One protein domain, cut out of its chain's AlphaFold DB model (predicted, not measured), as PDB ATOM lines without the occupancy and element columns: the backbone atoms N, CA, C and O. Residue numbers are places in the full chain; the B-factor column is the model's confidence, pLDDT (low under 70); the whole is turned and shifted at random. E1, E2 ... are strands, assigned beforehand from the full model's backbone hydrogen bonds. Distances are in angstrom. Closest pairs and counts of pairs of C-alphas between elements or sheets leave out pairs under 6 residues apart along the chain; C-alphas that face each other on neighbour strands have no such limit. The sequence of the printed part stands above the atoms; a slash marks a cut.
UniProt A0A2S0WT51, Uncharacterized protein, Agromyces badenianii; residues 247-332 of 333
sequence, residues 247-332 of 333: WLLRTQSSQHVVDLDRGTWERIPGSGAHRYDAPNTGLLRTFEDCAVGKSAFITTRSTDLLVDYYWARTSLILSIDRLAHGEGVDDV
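This is residues 247 to 332 of the 333 residues of an uncharacterized protein of Agromyces badenianii (UniProt A0A2S0WT51). A single sheet of seven strands is strongly twisted and curled like part of a barrel, left open where its edge strands E6 and E7 stand apart. E4 bends sharply and takes the sheet round from E3 to E5: E7, E1, E2 and E3 make one wall, and E5 and E6 continue the sheet beyond the bend. The printed part has 86 residues with no named helix and seven strands, E1 to E7 along the chain; across the antiparallel sheet the order is E6, E5, E4, E3, E2, E1, E7. The class is all strand, though under half of the residues, 42 of 86, are in named elements. The whole is compact, with a radius of gyration of the C-alphas of 12.4 A and spans of 36, 27 and 23 A.

E1, residues 247 to 251, begins with C-alpha 247 at (35.359, 23.130, -0.988) and is 12.6 A long. E2, residues 254 to 259, measures 16.2 A, and E3, residues 264 to 269, 16.5 A. E4, residues 281 to 288, measures 17.0 A and begins with C-alpha 281 at (43.422, 28.148, 9.922). E5, residues 297 to 301, measures 13.9 A, and E6, residues 309 to 313, 13.5 A. E7, residues 317 to 323, measures 16.2 A and ends with C-alpha 323 at (38.227, 22.280, -5.449).

E1 to E6 form a meander, each strand the antiparallel neighbour of the one before. E1 and E2 are a hairpin at 160 degrees, with N 249 and O 256 2.8 A apart, within hydrogen-bond range. E2 and E3 are a hairpin at 168 degrees, with N 257 and O 266 at 2.8 A. E4 bends by 81 degrees at residue 285, and its pairing is staggered: residues 281 to 283 pair with E3, with N 282 and O 265 at 2.9 A, and residues 284 to 288 pair with E5, with N 288 and O 297 at 2.9 A. E5 and E6 are a hairpin at 159 degrees, with N 300 and O 310 at 2.8 A. E7 is the antiparallel neighbour of E1 at 158 degrees, with N 248 and O 321 at 2.8 A. The edge strands E6 and E7 are apart, though a tight link joins them.

The two C-alphas farthest apart are those of Leu 306 and Asp 331, 36.7 A. The printed part has no cut, and E3 to E4 is a long link of 11 residues. The mean pLDDT of the printed part is 89.4; residues 329, 331 and 332 are under 70.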
ATOM      1  N   TRP A 247      36.371  22.179  -0.561       94.00
ATOM      2  CA  TRP A 247      35.359  23.130  -0.988       94.00
ATOM      3  C   TRP A 247      35.838  24.550  -0.740       94.00
ATOM      4  O   TRP A 247      36.404  24.845   0.313       94.00
ATOM      5  N   LEU A 248      35.604  25.423  -1.708       92.31
ATOM      6  CA  LEU A 248      35.798  26.854  -1.608       92.31
ATOM      7  C   LEU A 248      34.439  27.508  -1.403       92.31
ATOM      8  O   LEU A 248      33.584  27.493  -2.282       92.31
ATOM      9  N   LEU A 249      34.253  28.101  -0.237       91.88
ATOM     10  CA  LEU A 249      33.111  28.939   0.057       91.88
ATOM     11  C   LEU A 249      33.520  30.372  -0.231       91.88
ATOM     12  O   LEU A 249      34.436  30.907   0.406       91.88
ATOM     13  N   ARG A 250      32.810  31.020  -1.145       88.50
ATOM     14  CA  ARG A 250      32.923  32.464  -1.320       88.50
ATOM     15  C   ARG A 250      31.860  33.117  -0.461       88.50
ATOM     16  O   ARG A 250      30.695  32.734  -0.488       88.50
ATOM     17  N   THR A 251      32.279  34.065   0.359       87.94
ATOM     18  CA  THR A 251      31.390  34.841   1.220       87.94
ATOM     19  C   THR A 251      31.612  36.317   0.946       87.94
ATOM     20  O   THR A 251      32.664  36.690   0.428       87.94
ATOM     21  N   GLN A 252      30.653  37.155   1.328       79.38
ATOM     22  CA  GLN A 252      30.651  38.600   1.064       79.38
ATOM     23  C   GLN A 252      31.973  39.326   1.381       79.38
ATOM     24  O   GLN A 252      32.276  40.343   0.766       79.38
ATOM     25  N   SER A 253      32.762  38.852   2.349       83.38
ATOM     26  CA  SER A 253      34.015  39.515   2.740       83.38
ATOM     27  C   SER A 253      35.231  38.591   2.825       83.38
ATOM     28  O   SER A 253      36.289  38.997   3.306       83.38
ATOM     29  N   SER A 254      35.094  37.303   2.526       92.12
ATOM     30  CA  SER A 254      36.161  36.317   2.744       92.12
ATOM     31  C   SER A 254      35.965  35.094   1.865       92.12
ATOM     32  O   SER A 254      34.839  34.717   1.544       92.12
ATOM     33  N   GLN A 255      37.068  34.431   1.554       93.56
ATOM     34  CA  GLN A 255      37.059  33.082   1.013       93.56
ATOM     35  C   GLN A 255      37.347  32.101   2.146       93.56
ATOM     36  O   GLN A 255      38.144  32.396   3.040       93.56
ATOM     37  N   HIS A 256      36.694  30.945   2.132       94.88
ATOM     38  CA  HIS A 256      36.972  29.880   3.084       94.88
ATOM     39  C   HIS A 256      37.209  28.574   2.352       94.88
ATOM     40  O   HIS A 256      36.387  28.158   1.544       94.88
ATOM     41  N   VAL A 257      38.306  27.905   2.671       96.00
ATOM     42  CA  VAL A 257      38.547  26.540   2.225       96.00
ATOM     43  C   VAL A 257      38.143  25.600   3.339       96.00
ATOM     44  O   VAL A 257      38.658  25.683   4.453       96.00
ATOM     45  N   VAL A 258      37.230  24.694   3.025       95.88
ATOM     46  CA  VAL A 258      36.800  23.617   3.910       95.88
ATOM     47  C   VAL A 258      37.212  22.306   3.258       95.88
ATOM     48  O   VAL A 258      36.693  21.932   2.212       95.88
ATOM     49  N   ASP A 259      38.166  21.613   3.864       96.06
ATOM     50  CA  ASP A 259      38.579  20.275   3.445       96.06
ATOM     51  C   ASP A 259      37.954  19.268   4.413       96.06
ATOM     52  O   ASP A 259      38.416  19.115   5.547       96.06
ATOM     53  N   LEU A 260      36.860  18.637   3.984       95.31
ATOM     54  CA  LEU A 260      36.122  17.665   4.791       95.31
ATOM     55  C   LEU A 260      36.883  16.339   4.911       95.31
ATOM     56  O   LEU A 260      36.752  15.661   5.927       95.31
ATOM     57  N   ASP A 261      37.731  16.006   3.931       95.25
ATOM     58  CA  ASP A 261      38.545  14.786   3.952       95.25
ATOM     59  C   ASP A 261      39.659  14.881   5.001       95.25
ATOM     60  O   ASP A 261      39.970  13.911   5.696       95.25
ATOM     61  N   ARG A 262      40.266  16.066   5.135       95.56
ATOM     62  CA  ARG A 262      41.312  16.344   6.130       95.56
ATOM     63  C   ARG A 262      40.775  16.919   7.436       95.56
ATOM     64  O   ARG A 262      41.529  17.025   8.402       95.56
ATOM     65  N   GLY A 263      39.501  17.304   7.471       96.31
ATOM     66  CA  GLY A 263      38.894  17.998   8.601       96.31
ATOM     67  C   GLY A 263      39.605  19.316   8.904       96.31
ATOM     68  O   GLY A 263      39.917  19.590  10.061       96.31
ATOM     69  N   THR A 264      39.911  20.118   7.882       96.88
ATOM     70  CA  THR A 264      40.598  21.410   8.040       96.88
ATOM     71  C   THR A 264      39.772  22.560   7.493       96.88
ATOM     72  O   THR A 264      39.039  22.412   6.518       96.88
ATOM     73  N   TRP A 265      39.951  23.725   8.104       96.81
ATOM     74  CA  TRP A 265      39.393  24.985   7.647       96.81
ATOM     75  C   TRP A 265      40.488  26.035   7.512       96.81
ATOM     76  O   TRP A 265      41.381  26.128   8.358       96.81
ATOM     77  N   GLU A 266      40.378  26.845   6.469       96.38
ATOM     78  CA  GLU A 266      41.188  28.030   6.233       96.38
ATOM     79  C   GLU A 266      40.287  29.190   5.809       96.38
ATOM     80  O   GLU A 266      39.365  29.028   5.014       96.38
ATOM     81  N   ARG A 267      40.564  30.377   6.336       95.81
ATOM     82  CA  ARG A 267      39.947  31.642   5.965       95.81
ATOM     83  C   ARG A 267      40.980  32.536   5.310       95.81
ATOM     84  O   ARG A 267      41.995  32.874   5.909       95.81
ATOM     85  N   ILE A 268      40.639  33.029   4.133       95.12
ATOM     86  CA  ILE A 268      41.395  34.038   3.407       95.12
ATOM     87  C   ILE A 268      40.563  35.324   3.450       95.12
ATOM     88  O   ILE A 268      39.575  35.453   2.717       95.12
ATOM     89  N   PRO A 269      40.870  36.250   4.377       93.50
ATOM     90  CA  PRO A 269      40.123  37.495   4.499       93.50
ATOM     91  C   PRO A 269      40.330  38.377   3.259       93.50
ATOM     92  O   PRO A 269      41.458  38.544   2.798       93.50
ATOM     93  N   GLY A 270      39.245  38.955   2.738       88.31
ATOM     94  CA  GLY A 270      39.300  40.014   1.726       88.31
ATOM     95  C   GLY A 270      39.591  41.395   2.329       88.31
ATOM     96  O   GLY A 270      39.695  41.543   3.550       88.31
ATOM     97  N   SER A 271      39.673  42.418   1.472       80.25
ATOM     98  CA  SER A 271      39.971  43.826   1.815       80.25
ATOM     99  C   SER A 271      39.030  44.446   2.858       80.25
ATOM    100  O   SER A 271      39.433  45.366   3.565       80.25
ATOM    101  N   GLY A 272      37.808  43.925   3.001       77.50
ATOM    102  CA  GLY A 272      36.789  44.393   3.950       77.50
ATOM    103  C   GLY A 272      36.435  43.420   5.076       77.50
ATOM    104  O   GLY A 272      35.442  43.605   5.783       77.50
ATOM    105  N   ALA A 273      37.190  42.334   5.233       85.56
ATOM    106  CA  ALA A 273      36.842  41.304   6.198       85.56
ATOM    107  C   ALA A 273      36.968  41.817   7.640       85.56
ATOM    108  O   ALA A 273      38.001  42.367   8.024       85.56
ATOM    109  N   HIS A 274      35.958  41.558   8.478       85.56
ATOM    110  CA  HIS A 274      36.080  41.827   9.910       85.56
ATOM    111  C   HIS A 274      37.323  41.137  10.485       85.56
ATOM    112  O   HIS A 274      37.622  39.976  10.162       85.56
ATOM    113  N   ARG A 275      38.042  41.862  11.351       88.56
ATOM    114  CA  ARG A 275      39.173  41.306  12.088       88.56
ATOM    115  C   ARG A 275      38.686  40.113  12.904       88.56
ATOM    116  O   ARG A 275      37.656  40.179  13.568       88.56
ATOM    117  N   TYR A 276      39.431  39.025  12.804       88.06
ATOM    118  CA  TYR A 276      39.192  37.799  13.541       88.06
ATOM    119  C   TYR A 276      40.418  37.564  14.408       88.06
ATOM    120  O   TYR A 276      41.524  37.465  13.882       88.06
ATOM    121  N   ASP A 277      40.228  37.553  15.723       89.56
ATOM    122  CA  ASP A 277      41.336  37.509  16.686       89.56
ATOM    123  C   ASP A 277      41.834  36.082  16.972       89.56
ATOM    124  O   ASP A 277      42.698  35.878  17.821       89.56
ATOM    125  N   ALA A 278      41.315  35.095  16.245       91.44
ATOM    126  CA  ALA A 278      41.763  33.712  16.282       91.44
ATOM    127  C   ALA A 278      42.481  33.330  14.973       91.44
ATOM    128  O   ALA A 278      42.392  34.054  13.975       91.44
ATOM    129  N   PRO A 279      43.214  32.202  14.951       93.75
ATOM    130  CA  PRO A 279      43.908  31.753  13.753       93.75
ATOM    131  C   PRO A 279      42.954  31.602  12.565       93.75
ATOM    132  O   PRO A 279      41.883  31.010  12.680       93.75
ATOM    133  N   ASN A 280      43.371  32.094  11.398       95.50
ATOM    134  CA  ASN A 280      42.627  31.925  10.147       95.50
ATOM    135  C   ASN A 280      42.682  30.484   9.612       95.50
ATOM    136  O   ASN A 280      42.106  30.210   8.572       95.50
ATOM    137  N   THR A 281      43.363  29.563  10.290       96.31
ATOM    138  CA  THR A 281      43.422  28.148   9.922       96.31
ATOM    139  C   THR A 281      43.246  27.271  11.154       96.31
ATOM    140  O   THR A 281      43.578  27.673  12.271       96.31
ATOM    141  N   GLY A 282      42.717  26.062  10.979       96.31
ATOM    142  CA  GLY A 282      42.609  25.108  12.079       96.31
ATOM    143  C   GLY A 282      41.971  23.780  11.700       96.31
ATOM    144  O   GLY A 282      41.393  23.620  10.625       96.31
ATOM    145  N   LEU A 283      42.067  22.818  12.619       97.62
ATOM    146  CA  LEU A 283      41.353  21.548  12.516       97.62
ATOM    147  C   LEU A 283      39.880  21.776  12.841       97.62
ATOM    148  O   LEU A 283      39.559  22.255  13.929       97.62
ATOM    149  N   LEU A 284      39.002  21.417  11.914       96.88
ATOM    150  CA  LEU A 284      37.558  21.526  12.042       96.88
ATOM    151  C   LEU A 284      37.075  20.697  13.243       96.88
ATOM    152  O   LEU A 284      37.465  19.542  13.431       96.88
ATOM    153  N   ARG A 285      36.226  21.298  14.075       96.12
ATOM    154  CA  ARG A 285      35.521  20.621  15.171       96.12
ATOM    155  C   ARG A 285      34.048  20.450  14.816       96.12
ATOM    156  O   ARG A 285      33.573  19.321  14.792       96.12
ATOM    157  N   THR A 286      33.352  21.544  14.528       94.12
ATOM    158  CA  THR A 286      31.979  21.544  14.007       94.12
ATOM    159  C   THR A 286      31.834  22.552  12.880       94.12
ATOM    160  O   THR A 286      32.620  23.495  12.755       94.12
ATOM    161  N   PHE A 287      30.823  22.321  12.053       91.44
ATOM    162  CA  PHE A 287      30.542  23.125  10.882       91.44
ATOM    163  C   PHE A 287      29.054  23.034  10.550       91.44
ATOM    164  O   PHE A 287      28.549  21.956  10.244       91.44
ATOM    165  N   GLU A 288      28.354  24.155  10.682       94.00
ATOM    166  CA  GLU A 288      26.891  24.233  10.678       94.00
ATOM    167  C   GLU A 288      26.408  25.370   9.768       94.00
ATOM    168  O   GLU A 288      27.144  26.322   9.497       94.00
ATOM    169  N   ASP A 289      25.158  25.273   9.302       91.75
ATOM    170  CA  ASP A 289      24.481  26.285   8.473       91.75
ATOM    171  C   ASP A 289      25.236  26.699   7.198       91.75
ATOM    172  O   ASP A 289      25.084  27.816   6.694       91.75
ATOM    173  N   CYS A 290      26.035  25.792   6.635       92.06
ATOM    174  CA  CYS A 290      26.798  26.064   5.426       92.06
ATOM    175  C   CYS A 290      25.977  25.860   4.152       92.06
ATOM    176  O   CYS A 290      26.241  24.962   3.357       92.06
ATOM    177  N   ALA A 291      25.009  26.742   3.938       86.44
ATOM    178  CA  ALA A 291      24.256  26.808   2.697       86.44
ATOM    179  C   ALA A 291      24.397  28.180   2.040       86.44
ATOM    180  O   ALA A 291      24.550  29.196   2.725       86.44
ATOM    181  N   VAL A 292      24.301  28.218   0.712       81.06
ATOM    182  CA  VAL A 292      24.231  29.470  -0.053       81.06
ATOM    183  C   VAL A 292      23.071  30.321   0.476       81.06
ATOM    184  O   VAL A 292      21.973  29.822   0.728       81.06
ATOM    185  N   GLY A 293      23.322  31.612   0.693       75.12
ATOM    186  CA  GLY A 293      22.369  32.537   1.305       75.12
ATOM    187  C   GLY A 293      22.278  32.449   2.835       75.12
ATOM    188  O   GLY A 293      21.415  33.099   3.427       75.12
ATOM    189  N   LYS A 294      23.155  31.688   3.501       84.88
ATOM    190  CA  LYS A 294      23.284  31.657   4.967       84.88
ATOM    191  C   LYS A 294      24.692  32.045   5.415       84.88
ATOM    192  O   LYS A 294      25.627  32.081   4.625       84.88
ATOM    193  N   SER A 295      24.834  32.351   6.700       92.00
ATOM    194  CA  SER A 295      26.136  32.454   7.364       92.00
ATOM    195  C   SER A 295      26.467  31.119   8.016       92.00
ATOM    196  O   SER A 295      25.720  30.696   8.896       92.00
ATOM    197  N   ALA A 296      27.598  30.517   7.657       94.44
ATOM    198  CA  ALA A 296      28.098  29.318   8.316       94.44
ATOM    199  C   ALA A 296      28.610  29.630   9.728       94.44
ATOM    200  O   ALA A 296      29.210  30.684   9.975       94.44
ATOM    201  N   PHE A 297      28.417  28.680  10.640       95.94
ATOM    202  CA  PHE A 297      29.047  28.657  11.954       95.94
ATOM    203  C   PHE A 297      30.127  27.573  11.971       95.94
ATOM    204  O   PHE A 297      29.857  26.399  11.726       95.94
ATOM    205  N   ILE A 298      31.368  27.979  12.221       95.62
ATOM    206  CA  ILE A 298      32.556  27.135  12.088       95.62
ATOM    207  C   ILE A 298      33.270  27.116  13.429       95.62
ATOM    208  O   ILE A 298      33.552  28.177  13.982       95.62
ATOM    209  N   THR A 299      33.616  25.938  13.937       97.12
ATOM    210  CA  THR A 299      34.492  25.816  15.106       97.12
ATOM    211  C   THR A 299      35.747  25.029  14.764       97.12
ATOM    212  O   THR A 299      35.706  24.061  14.003       97.12
ATOM    213  N   THR A 300      36.880  25.438  15.332       97.81
ATOM    214  CA  THR A 300      38.169  24.765  15.164       97.81
ATOM    215  C   THR A 300      38.792  24.421  16.506       97.81
ATOM    216  O   THR A 300      38.613  25.119  17.505       97.81
ATOM    217  N   ARG A 301      39.534  23.315  16.548       97.31
ATOM    218  CA  ARG A 301      40.274  22.909  17.744       97.31
ATOM    219  C   ARG A 301      41.372  23.923  18.037       97.31
ATOM    220  O   ARG A 301      42.108  24.324  17.137       97.31
ATOM    221  N   SER A 302      41.494  24.297  19.304       95.75
ATOM    222  CA  SER A 302      42.583  25.146  19.765       95.75
ATOM    223  C   SER A 302      43.868  24.339  19.956       95.75
ATOM    224  O   SER A 302      43.836  23.176  20.357       95.75
ATOM    225  N   THR A 303      45.010  24.971  19.694       92.19
ATOM    226  CA  THR A 303      46.333  24.474  20.104       92.19
ATOM    227  C   THR A 303      46.775  25.027  21.464       92.19
ATOM    228  O   THR A 303      47.789  24.590  21.998       92.19
ATOM    229  N   ASP A 304      46.046  26.003  22.010       93.69
ATOM    230  CA  ASP A 304      46.254  26.565  23.344       93.69
ATOM    231  C   ASP A 304      45.506  25.719  24.385       93.69
ATOM    232  O   ASP A 304      44.304  25.496  24.251       93.69
ATOM    233  N   LEU A 305      46.214  25.276  25.429       93.38
ATOM    234  CA  LEU A 305      45.681  24.445  26.514       93.38
ATOM    235  C   LEU A 305      44.598  25.143  27.354       93.38
ATOM    236  O   LEU A 305      43.867  24.466  28.073       93.38
ATOM    237  N   LEU A 306      44.510  26.474  27.303       96.50
ATOM    238  CA  LEU A 306      43.525  27.261  28.048       96.50
ATOM    239  C   LEU A 306      42.255  27.564  27.246       96.50
ATOM    240  O   LEU A 306      41.287  28.076  27.808       96.50
ATOM    241  N   VAL A 307      42.242  27.260  25.948       95.19
ATOM    242  CA  VAL A 307      41.121  27.547  25.049       95.19
ATOM    243  C   VAL A 307      40.581  26.226  24.513       95.19
ATOM    244  O   VAL A 307      41.325  25.460  23.918       95.19
ATOM    245  N   ASP A 308      39.291  25.943  24.697       95.31
ATOM    246  CA  ASP A 308      38.687  24.686  24.213       95.31
ATOM    247  C   ASP A 308      38.579  24.664  22.673       95.31
ATOM    248  O   ASP A 308      38.962  23.705  21.998       95.31
ATOM    249  N   TYR A 309      38.094  25.754  22.079       97.06
ATOM    250  CA  TYR A 309      37.981  25.905  20.631       97.06
ATOM    251  C   TYR A 309      37.927  27.376  20.224       97.06
ATOM    252  O   TYR A 309      37.540  28.244  21.008       97.06
ATOM    253  N   TYR A 310      38.273  27.633  18.968       97.12
ATOM    254  CA  TYR A 310      37.978  28.895  18.301       97.12
ATOM    255  C   TYR A 310      36.698  28.749  17.484       97.12
ATOM    256  O   TYR A 310      36.357  27.651  17.043       97.12
ATOM    257  N   TRP A 311      35.977  29.845  17.280       96.19
ATOM    258  CA  TRP A 311      34.759  29.845  16.480       96.19
ATOM    259  C   TRP A 311      34.716  31.063  15.575       96.19
ATOM    260  O   TRP A 311      35.081  32.160  15.984       96.19
ATOM    261  N   ALA A 312      34.217  30.872  14.362       94.62
ATOM    262  CA  ALA A 312      33.974  31.921  13.393       94.62
ATOM    263  C   ALA A 312      32.538  31.820  12.884       94.62
ATOM    264  O   ALA A 312      31.996  30.730  12.696       94.62
ATOM    265  N   ARG A 313      31.935  32.974  12.607       95.12
ATOM    266  CA  ARG A 313      30.712  33.058  11.813       95.12
ATOM    267  C   ARG A 313      31.047  33.740  10.501       95.12
ATOM    268  O   ARG A 313      31.624  34.826  10.510       95.12
ATOM    269  N   THR A 314      30.725  33.099   9.385       93.62
ATOM    270  CA  THR A 314      30.994  33.694   8.077       93.62
ATOM    271  C   THR A 314      30.027  34.841   7.802       93.62
ATOM    272  O   THR A 314      28.926  34.917   8.359       93.62
ATOM    273  N   SER A 315      30.409  35.718   6.878       88.81
ATOM    274  CA  SER A 315      29.419  36.533   6.169       88.81
ATOM    275  C   SER A 315      28.522  35.641   5.286       88.81
ATOM    276  O   SER A 315      28.686  34.416   5.286       88.81
ATOM    277  N   LEU A 316      27.549  36.226   4.583       84.94
ATOM    278  CA  LEU A 316      26.641  35.470   3.716       84.94
ATOM    279  C   LEU A 316      27.444  34.629   2.711       84.94
ATOM    280  O   LEU A 316      28.316  35.175   2.036       84.94
ATOM    281  N   ILE A 317      27.170  33.326   2.634       83.25
ATOM    282  CA  ILE A 317      27.737  32.434   1.621       83.25
ATOM    283  C   ILE A 317      27.073  32.749   0.287       83.25
ATOM    284  O   ILE A 317      25.846  32.752   0.172       83.25
ATOM    285  N   LEU A 318      27.913  33.003  -0.701       77.38
ATOM    286  CA  LEU A 318      27.564  33.426  -2.045       77.38
ATOM    287  C   LEU A 318      27.639  32.245  -3.015       77.38
ATOM    288  O   LEU A 318      26.681  31.946  -3.721       77.38
ATOM    289  N   SER A 319      28.738  31.491  -2.941       79.56
ATOM    290  CA  SER A 319      28.935  30.258  -3.698       79.56
ATOM    291  C   SER A 319      29.637  29.197  -2.856       79.56
ATOM    292  O   SER A 319      30.318  29.498  -1.867       79.56
ATOM    293  N   ILE A 320      29.452  27.942  -3.258       86.00
ATOM    294  CA  ILE A 320      30.175  26.790  -2.731       86.00
ATOM    295  C   ILE A 320      30.674  26.009  -3.939       86.00
ATOM    296  O   ILE A 320      29.885  25.461  -4.702       86.00
ATOM    297  N   ASP A 321      31.988  25.969  -4.101       85.31
ATOM    298  CA  ASP A 321      32.639  25.398  -5.270       85.31
ATOM    299  C   ASP A 321      33.532  24.238  -4.849       85.31
ATOM    300  O   ASP A 321      34.258  24.320  -3.855       85.31
ATOM    301  N   ARG A 322      33.504  23.134  -5.595       87.38
ATOM    302  CA  ARG A 322      34.403  22.009  -5.330       87.38
ATOM    303  C   ARG A 322      35.796  22.322  -5.872       87.38
ATOM    304  O   ARG A 322      35.934  22.677  -7.036       87.38
ATOM    305  N   LEU A 323      36.826  22.146  -5.047       87.38
ATOM    306  CA  LEU A 323      38.227  22.280  -5.449       87.38
ATOM    307  C   LEU A 323      38.804  20.929  -5.869       87.38
ATOM    308  O   LEU A 323      38.538  19.901  -5.236       87.38
ATOM    309  N   ALA A 324      39.645  20.933  -6.904       84.50
ATOM    310  CA  ALA A 324      40.399  19.745  -7.272       84.50
ATOM    311  C   ALA A 324      41.459  19.414  -6.204       84.50
ATOM    312  O   ALA A 324      41.913  20.261  -5.424       84.50
ATOM    313  N   HIS A 325      41.875  18.148  -6.145       78.50
ATOM    314  CA  HIS A 325      42.889  17.726  -5.183       78.50
ATOM    315  C   HIS A 325      44.224  18.438  -5.460       78.50
ATOM    316  O   HIS A 325      44.772  18.323  -6.552       78.50
ATOM    317  N   GLY A 326      44.754  19.151  -4.461       75.50
ATOM    318  CA  GLY A 326      46.024  19.879  -4.565       75.50
ATOM    319  C   GLY A 326      45.944  21.293  -5.153       75.50
ATOM    320  O   GLY A 326      46.975  21.949  -5.229       75.50
ATOM    321  N   GLU A 327      44.760  21.783  -5.522       76.31
ATOM    322  CA  GLU A 327      44.587  23.125  -6.098       76.31
ATOM    323  C   GLU A 327      44.818  24.232  -5.049       76.31
ATOM    324  O   GLU A 327      44.247  24.192  -3.954       76.31
ATOM    325  N   GLY A 328      45.688  25.207  -5.323       74.88
ATOM    326  CA  GLY A 328      45.879  26.355  -4.433       74.88
ATOM    327  C   GLY A 328      44.678  27.299  -4.497       74.88
ATOM    328  O   GLY A 328      43.994  27.359  -5.510       74.88
ATOM    329  N   VAL A 329      44.405  28.073  -3.441       69.88
ATOM    330  CA  VAL A 329      43.317  29.076  -3.503       69.88
ATOM    331  C   VAL A 329      43.668  30.227  -4.441       69.88
ATOM    332  O   VAL A 329      42.792  30.770  -5.109       69.88
ATOM    333  N   ASP A 330      44.957  30.554  -4.536       72.12
ATOM    334  CA  ASP A 330      45.465  31.571  -5.456       72.12
ATOM    335  C   ASP A 330      45.251  31.187  -6.926       72.12
ATOM    336  O   ASP A 330      45.120  32.069  -7.770       72.12
ATOM    337  N   ASP A 331      45.124  29.889  -7.226       56.06
ATOM    338  CA  ASP A 331      44.832  29.419  -8.577       56.06
ATOM    339  C   ASP A 331      43.376  29.697  -8.982       56.06
ATOM    340  O   ASP A 331      43.076  29.670 -10.173       56.06
ATOM    341  N   VAL A 332      42.473  29.984  -8.035       52.00
ATOM    342  CA  VAL A 332      41.019  30.135  -8.255       52.00
ATOM    343  C   VAL A 332      40.568  31.605  -8.354       52.00
ATOM    344  O   VAL A 332      39.362  31.881  -8.341       52.00
TER     345      VAL A 332